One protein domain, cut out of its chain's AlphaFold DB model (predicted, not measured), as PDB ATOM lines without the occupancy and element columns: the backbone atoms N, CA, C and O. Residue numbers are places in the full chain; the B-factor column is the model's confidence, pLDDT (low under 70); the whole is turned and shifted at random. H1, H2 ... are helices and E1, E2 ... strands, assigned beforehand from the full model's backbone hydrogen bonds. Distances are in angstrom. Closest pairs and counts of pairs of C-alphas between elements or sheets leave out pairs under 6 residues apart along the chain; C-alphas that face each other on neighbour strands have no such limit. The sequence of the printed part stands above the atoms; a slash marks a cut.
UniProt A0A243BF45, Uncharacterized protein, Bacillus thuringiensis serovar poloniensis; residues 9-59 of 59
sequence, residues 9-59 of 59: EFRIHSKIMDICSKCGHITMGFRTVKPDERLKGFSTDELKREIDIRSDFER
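This is residues 9 to 59 of the 59 residues of an uncharacterized protein of Bacillus thuringiensis serovar poloniensis (UniProt A0A243BF45). A small twisted sheet of four strands, wound back and forth in hairpins, has one helix, H1, over one face at its E1 and E2 end, while E3 and E4 reach out beyond the helix's cover and the other face is bare. The strands' lines turn by 89 degrees from E1 to E4, and residues 34 to 43 lead from the far edge strand back to the helix. The printed part has 51 residues, with four named strands and then one named helix along it, E1 E2 E3 E4 H1; the sheet order is E1 - E2 - E3 - E4, all antiparallel. The class is mixed, helices and strands, and the whole is compact and rounded, with a radius of gyration of the C-alphas of 10.2 A and spans of 27 by 23 by 16 A.

Strand E1, residues 9 to 12, forms a hairpin with E2, residues 15 to 20, at 141 degrees between their directions; N 10 and O 17 are 2.7 A apart, within hydrogen-bond range. E2 forms the next hairpin with E3, residues 25 to 28, at 160 degrees, with N 27 and O 18 at 2.7 A. The pairing of E2 is staggered: residues 15 to 18 pair with E1 and residues 18 to 20 with E3. E3 and E4, residues 31 to 33, form the third hairpin at 150 degrees, with N 33 and O 26 at 2.8 A. The four strands make a meander, each the antiparallel neighbour of the one before. E1 and E4 are the edge strands, and E1 is apart from E3 and E4. Helix H1, residues 44 to 57, is on one face of the sheet, giving two layers, a helix layer and a sheet layer. Its height over the sheet is 9.8 A. It lies over E1 and E2, only just slantwise to the strands, at 30.4 degrees to E1 on the local plane. The closest C-alphas of E1 and H1, those of Ile 12 and Asp 52, are 6.7 A apart. E2 and H1 are near each other, with 6 pairs of C-alphas within 10 A. Every O i to N i+4 pair in H1 is within hydrogen-bond range.

E1 begins at C-alpha 9, (125.203, 171.461, 276.591), and is 9.8 A long. E2, the longest strand, measures 16.6 A, E3 10.2 A and E4 6.3 A. E4 ends at C-alpha 33, (126.996, 161.797, 287.197). H1 is 20.4 A long and ends at C-alpha 57, (143.482, 168.687, 286.412).

The two C-alphas farthest apart, those of Lys 22 and Arg 59, are 28.9 A apart. The printed part has no cut and ends at residue 59, the chain's last. The three links between strands are tight, and that from E4 to H1, with 10 residues, is short. The mean pLDDT of the printed part is 71.9; it is under 70 at residues 12 and 14, 30 to 35 and 51 to 59.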
ATOM      1  N   GLU A   9     124.083 172.198 277.173       80.69
ATOM      2  CA  GLU A   9     125.203 171.461 276.591       80.69
ATOM      3  C   GLU A   9     126.486 172.301 276.676       80.69
ATOM      4  O   GLU A   9     126.541 173.460 276.251       80.69
ATOM      5  N   PHE A  10     127.541 171.697 277.207       75.69
ATOM      6  CA  PHE A  10     128.888 172.235 277.249       75.69
ATOM      7  C   PHE A  10     129.826 171.296 276.514       75.69
ATOM      8  O   PHE A  10     129.900 170.096 276.778       75.69
ATOM      9  N   ARG A  11     130.602 171.878 275.609       71.00
ATOM     10  CA  ARG A  11     131.681 171.182 274.929       71.00
ATOM     11  C   ARG A  11     133.002 171.621 275.529       71.00
ATOM     12  O   ARG A  11     133.380 172.781 275.395       71.00
ATOM     13  N   ILE A  12     133.684 170.688 276.179       67.81
ATOM     14  CA  ILE A  12     134.994 170.914 276.790       67.81
ATOM     15  C   ILE A  12     135.960 169.946 276.127       67.81
ATOM     16  O   ILE A  12     135.807 168.723 276.183       67.81
ATOM     17  N   HIS A  13     136.909 170.515 275.388       71.31
ATOM     18  CA  HIS A  13     137.741 169.795 274.428       71.31
ATOM     19  C   HIS A  13     136.916 168.870 273.505       71.31
ATOM     20  O   HIS A  13     136.122 169.327 272.680       71.31
ATOM     21  N   SER A  14     137.124 167.555 273.629       68.38
ATOM     22  CA  SER A  14     136.472 166.516 272.822       68.38
ATOM     23  C   SER A  14     135.294 165.842 273.535       68.38
ATOM     24  O   SER A  14     134.699 164.929 272.968       68.38
ATOM     25  N   LYS A  15     134.953 166.256 274.764       71.06
ATOM     26  CA  LYS A  15     133.833 165.696 275.533       71.06
ATOM     27  C   LYS A  15     132.650 166.667 275.527       71.06
ATOM     28  O   LYS A  15     132.818 167.873 275.692       71.06
ATOM     29  N   ILE A  16     131.459 166.111 275.324       75.81
ATOM     30  CA  ILE A  16     130.183 166.820 275.440       75.81
ATOM     31  C   ILE A  16     129.579 166.452 276.792       75.81
ATOM     32  O   ILE A  16     129.536 165.273 277.160       75.81
ATOM     33  N   MET A  17     129.166 167.466 277.538       78.88
ATOM     34  CA  MET A  17     128.578 167.334 278.859       78.88
ATOM     35  C   MET A  17     127.360 168.242 278.944       78.88
ATOM     36  O   MET A  17     127.499 169.436 278.717       78.88
ATOM     37  N   ASP A  18     126.202 167.729 279.343       83.50
ATOM     38  CA  ASP A  18     125.055 168.580 279.646       83.50
ATOM     39  C   ASP A  18     124.904 168.734 281.149       83.50
ATOM     40  O   ASP A  18     125.064 167.784 281.915       83.50
ATOM     41  N   ILE A  19     124.584 169.938 281.597       83.38
ATOM     42  CA  ILE A  19     124.402 170.215 283.018       83.38
ATOM     43  C   ILE A  19     123.131 171.011 283.262       83.38
ATOM     44  O   ILE A  19     122.790 171.952 282.546       83.38
ATOM     45  N   CYS A  20     122.425 170.631 284.318       85.31
ATOM     46  CA  CYS A  20     121.307 171.387 284.840       85.31
ATOM     47  C   CYS A  20     121.817 172.414 285.856       85.31
ATOM     48  O   CYS A  20     122.154 172.050 286.984       85.31
ATOM     49  N   SER A  21     121.783 173.701 285.513       76.75
ATOM     50  CA  SER A  21     122.179 174.798 286.415       76.75
ATOM     51  C   SER A  21     121.335 174.881 287.696       76.75
ATOM     52  O   SER A  21     121.801 175.346 288.734       76.75
ATOM     53  N   LYS A  22     120.091 174.383 287.674       81.88
ATOM     54  CA  LYS A  22     119.194 174.385 288.845       81.88
ATOM     55  C   LYS A  22     119.436 173.253 289.836       81.88
ATOM     56  O   LYS A  22     119.077 173.387 291.004       81.88
ATOM     57  N   CYS A  23     119.972 172.126 289.382       82.06
ATOM     58  CA  CYS A  23     120.158 170.942 290.221       82.06
ATOM     59  C   CYS A  23     121.621 170.523 290.362       82.06
ATOM     60  O   CYS A  23     121.899 169.659 291.183       82.06
ATOM     61  N   GLY A  24     122.525 171.069 289.546       76.19
ATOM     62  CA  GLY A  24     123.910 170.610 289.449       76.19
ATOM     63  C   GLY A  24     124.050 169.218 288.826       76.19
ATOM     64  O   GLY A  24     125.106 168.602 288.936       76.19
ATOM     65  N   HIS A  25     122.993 168.682 288.202       80.56
ATOM     66  CA  HIS A  25     123.047 167.379 287.538       80.56
ATOM     67  C   HIS A  25     123.893 167.461 286.282       80.56
ATOM     68  O   HIS A  25     123.577 168.271 285.420       80.56
ATOM     69  N   ILE A  26     124.873 166.571 286.149       79.94
ATOM     70  CA  ILE A  26     125.741 166.488 284.977       79.94
ATOM     71  C   ILE A  26     125.467 165.174 284.249       79.94
ATOM     72  O   ILE A  26     125.463 164.098 284.850       79.94
ATOM     73  N   THR A  27     125.270 165.249 282.946       78.62
ATOM     74  CA  THR A  27     125.194 164.113 282.036       78.62
ATOM     75  C   THR A  27     126.357 164.190 281.056       78.62
ATOM     76  O   THR A  27     126.658 165.239 280.503       78.62
ATOM     77  N   MET A  28     127.063 163.080 280.877       75.38
ATOM     78  CA  MET A  28     128.133 162.935 279.896       75.38
ATOM     79  C   MET A  28     127.759 161.774 278.974       75.38
ATOM     80  O   MET A  28     128.077 160.611 279.251       75.38
ATOM     81  N   GLY A  29     127.013 162.070 277.908       72.44
ATOM     82  CA  GLY A  29     126.479 161.059 276.993       72.44
ATOM     83  C   GLY A  29     125.597 160.028 277.711       72.44
ATOM     84  O   GLY A  29     124.540 160.357 278.232       72.44
ATOM     85  N   PHE A  30     126.039 158.764 277.759       63.41
ATOM     86  CA  PHE A  30     125.296 157.663 278.395       63.41
ATOM     87  C   PHE A  30     125.441 157.592 279.921       63.41
ATOM     88  O   PHE A  30     124.774 156.778 280.562       63.41
ATOM     89  N   ARG A  31     126.343 158.381 280.521       62.47
ATOM     90  CA  ARG A  31     126.584 158.356 281.967       62.47
ATOM     91  C   ARG A  31     126.047 159.615 282.618       62.47
ATOM     92  O   ARG A  31     126.515 160.717 282.355       62.47
ATOM     93  N   THR A  32     125.116 159.427 283.539       65.25
ATOM     94  CA  THR A  32     124.689 160.482 284.452       65.25
ATOM     95  C   THR A  32     125.597 160.471 285.676       65.25
ATOM     96  O   THR A  32     125.712 159.453 286.361       65.25
ATOM     97  N   VAL A  33     126.250 161.595 285.954       69.19
ATOM     98  CA  VAL A  33     126.996 161.797 287.197       69.19
ATOM     99  C   VAL A  33     126.028 162.322 288.253       69.19
ATOM    100  O   VAL A  33     125.056 163.016 287.941       69.19
ATOM    101  N   LYS A  34     126.258 161.959 289.520       66.44
ATOM    102  CA  LYS A  34     125.473 162.497 290.634       66.44
ATOM    103  C   LYS A  34     125.499 164.033 290.613       66.44
ATOM    104  O   LYS A  34     126.524 164.600 290.237       66.44
ATOM    105  N   PRO A  35     124.395 164.687 291.010       65.44
ATOM    106  CA  PRO A  35     124.357 166.137 291.095       65.44
ATOM    107  C   PRO A  35     125.457 166.628 292.034       65.44
ATOM    108  O   PRO A  35     125.546 166.178 293.177       65.44
ATOM    109  N   ASP A  36     126.300 167.527 291.536       73.00
ATOM    110  CA  ASP A  36     127.269 168.233 292.365       73.00
ATOM    111  C   ASP A  36     126.543 169.449 292.949       73.00
ATOM    112  O   ASP A  36     126.246 170.410 292.236       73.00
ATOM    113  N   GLU A  37     126.184 169.388 294.237       73.75
ATOM    114  CA  GLU A  37     125.413 170.450 294.900       73.75
ATOM    115  C   GLU A  37     126.112 171.811 294.837       73.75
ATOM    116  O   GLU A  37     125.442 172.841 294.888       73.75
ATOM    117  N   ARG A  38     127.440 171.831 294.658       76.25
ATOM    118  CA  ARG A  38     128.206 173.070 294.497       76.25
ATOM    119  C   ARG A  38     127.846 173.816 293.221       76.25
ATOM    120  O   ARG A  38     127.932 175.030 293.211       76.25
ATOM    121  N   LEU A  39     127.433 173.108 292.172       75.12
ATOM    122  CA  LEU A  39     127.089 173.683 290.869       75.12
ATOM    123  C   LEU A  39     125.643 174.197 290.819       75.12
ATOM    124  O   LEU A  39     125.186 174.721 289.802       75.12
ATOM    125  N   LYS A  40     124.889 174.029 291.907       77.62
ATOM    126  CA  LYS A  40     123.508 174.482 292.003       77.62
ATOM    127  C   LYS A  40     123.453 176.005 292.070       77.62
ATOM    128  O   LYS A  40     123.996 176.616 292.981       77.62
ATOM    129  N   GLY A  41     122.721 176.607 291.139       75.44
ATOM    130  CA  GLY A  41     122.565 178.058 291.065       75.44
ATOM    131  C   GLY A  41     123.728 178.771 290.377       75.44
ATOM    132  O   GLY A  41     123.682 179.991 290.270       75.44
ATOM    133  N   PHE A  42     124.723 178.030 289.878       78.56
ATOM    134  CA  PHE A  42     125.775 178.604 289.050       78.56
ATOM    135  C   PHE A  42     125.191 179.076 287.719       78.56
ATOM    136  O   PHE A  42     124.359 178.407 287.094       78.56
ATOM    137  N   SER A  43     125.666 180.229 287.270       78.62
ATOM    138  CA  SER A  43     125.470 180.703 285.909       78.62
ATOM    139  C   SER A  43     126.213 179.817 284.905       78.62
ATOM    140  O   SER A  43     127.166 179.110 285.233       78.62
ATOM    141  N   THR A  44     125.798 179.882 283.642       73.50
ATOM    142  CA  THR A  44     126.430 179.161 282.526       73.50
ATOM    143  C   THR A  44     127.947 179.382 282.460       73.50
ATOM    144  O   THR A  44     128.686 178.451 282.147       73.50
ATOM    145  N   ASP A  45     128.426 180.588 282.773       77.06
ATOM    146  CA  ASP A  45     129.853 180.931 282.725       77.06
ATOM    147  C   ASP A  45     130.642 180.376 283.918       77.06
ATOM    148  O   ASP A  45     131.774 179.917 283.752       77.06
ATOM    149  N   GLU A  46     130.046 180.353 285.113       79.88
ATOM    150  CA  GLU A  46     130.644 179.721 286.297       79.88
ATOM    151  C   GLU A  46     130.746 178.203 286.119       79.88
ATOM    152  O   GLU A  46     131.768 177.606 286.455       79.88
ATOM    153  N   LEU A  47     129.723 177.585 285.516       77.44
ATOM    154  CA  LEU A  47     129.746 176.166 285.165       77.44
ATOM    155  C   LEU A  47     130.864 175.850 284.170       77.44
ATOM    156  O   LEU A  47     131.590 174.881 284.372       77.44
ATOM    157  N   LYS A  48     131.055 176.683 283.135       73.62
ATOM    158  CA  LYS A  48     132.184 176.523 282.203       73.62
ATOM    159  C   LYS A  48     133.510 176.540 282.940       73.62
ATOM    160  O   LYS A  48     134.295 175.625 282.744       73.62
ATOM    161  N   ARG A  49     133.741 177.543 283.792       75.50
ATOM    162  CA  ARG A  49     135.011 177.688 284.518       75.50
ATOM    163  C   ARG A  49     135.314 176.486 285.402       75.50
ATOM    164  O   ARG A  49     136.423 175.974 285.340       75.50
ATOM    165  N   GLU A  50     134.352 176.018 286.193       73.62
ATOM    166  CA  GLU A  50     134.589 174.867 287.073       73.62
ATOM    167  C   GLU A  50     134.859 173.571 286.305       73.62
ATOM    168  O   GLU A  50     135.726 172.783 286.688       73.62
ATOM    169  N   ILE A  51     134.135 173.331 285.208       69.38
ATOM    170  CA  ILE A  51     134.336 172.105 284.435       69.38
ATOM    171  C   ILE A  51     135.645 172.179 283.619       69.38
ATOM    172  O   ILE A  51     136.335 171.166 283.506       69.38
ATOM    173  N   ASP A  52     136.034 173.358 283.122       67.44
ATOM    174  CA  ASP A  52     137.317 173.590 282.435       67.44
ATOM    175  C   ASP A  52     138.510 173.329 283.378       67.44
ATOM    176  O   ASP A  52     139.398 172.543 283.050       67.44
ATOM    177  N   ILE A  53     138.453 173.846 284.617       61.78
ATOM    178  CA  ILE A  53     139.457 173.583 285.668       61.78
ATOM    179  C   ILE A  53     139.588 172.079 285.954       61.78
ATOM    180  O   ILE A  53     140.698 171.562 286.086       61.78
ATOM    181  N   ARG A  54     138.466 171.352 286.052       61.56
ATOM    182  CA  ARG A  54     138.490 169.895 286.272       61.56
ATOM    183  C   ARG A  54     139.082 169.133 285.087       61.56
ATOM    184  O   ARG A  54     139.783 168.150 285.307       61.56
ATOM    185  N   SER A  55     138.808 169.569 283.858       58.53
ATOM    186  CA  SER A  55     139.341 168.920 282.658       58.53
ATOM    187  C   SER A  55     140.861 169.060 282.545       58.53
ATOM    188  O   SER A  55     141.508 168.128 282.073       58.53
ATOM    189  N   ASP A  56     141.427 170.185 282.984       56.47
ATOM    190  CA  ASP A  56     142.880 170.396 283.001       56.47
ATOM    191  C   ASP A  56     143.584 169.630 284.135       56.47
ATOM    192  O   ASP A  56     144.741 169.241 283.992       56.47
ATOM    193  N   PHE A  57     142.896 169.372 285.253       48.91
ATOM    194  CA  PHE A  57     143.482 168.687 286.412       48.91
ATOM    195  C   PHE A  57     143.613 167.162 286.236       48.91
ATOM    196  O   PHE A  57     144.440 166.541 286.899       48.91
ATOM    197  N   GLU A  58     142.826 166.535 285.353       49.50
ATOM    198  CA  GLU A  58     142.906 165.087 285.065       49.50
ATOM    199  C   GLU A  58     143.988 164.709 284.025       49.50
ATOM    200  O   GLU A  58     143.960 163.592 283.496       49.50
ATOM    201  N   ARG A  59     144.925 165.612 283.701       47.97
ATOM    202  CA  ARG A  59     145.959 165.393 282.679       47.97
ATOM    203  C   ARG A  59     147.283 164.860 283.225       47.97
ATOM    204  O   ARG A  59     147.732 165.328 284.292       47.97
TER     205      ARG A  59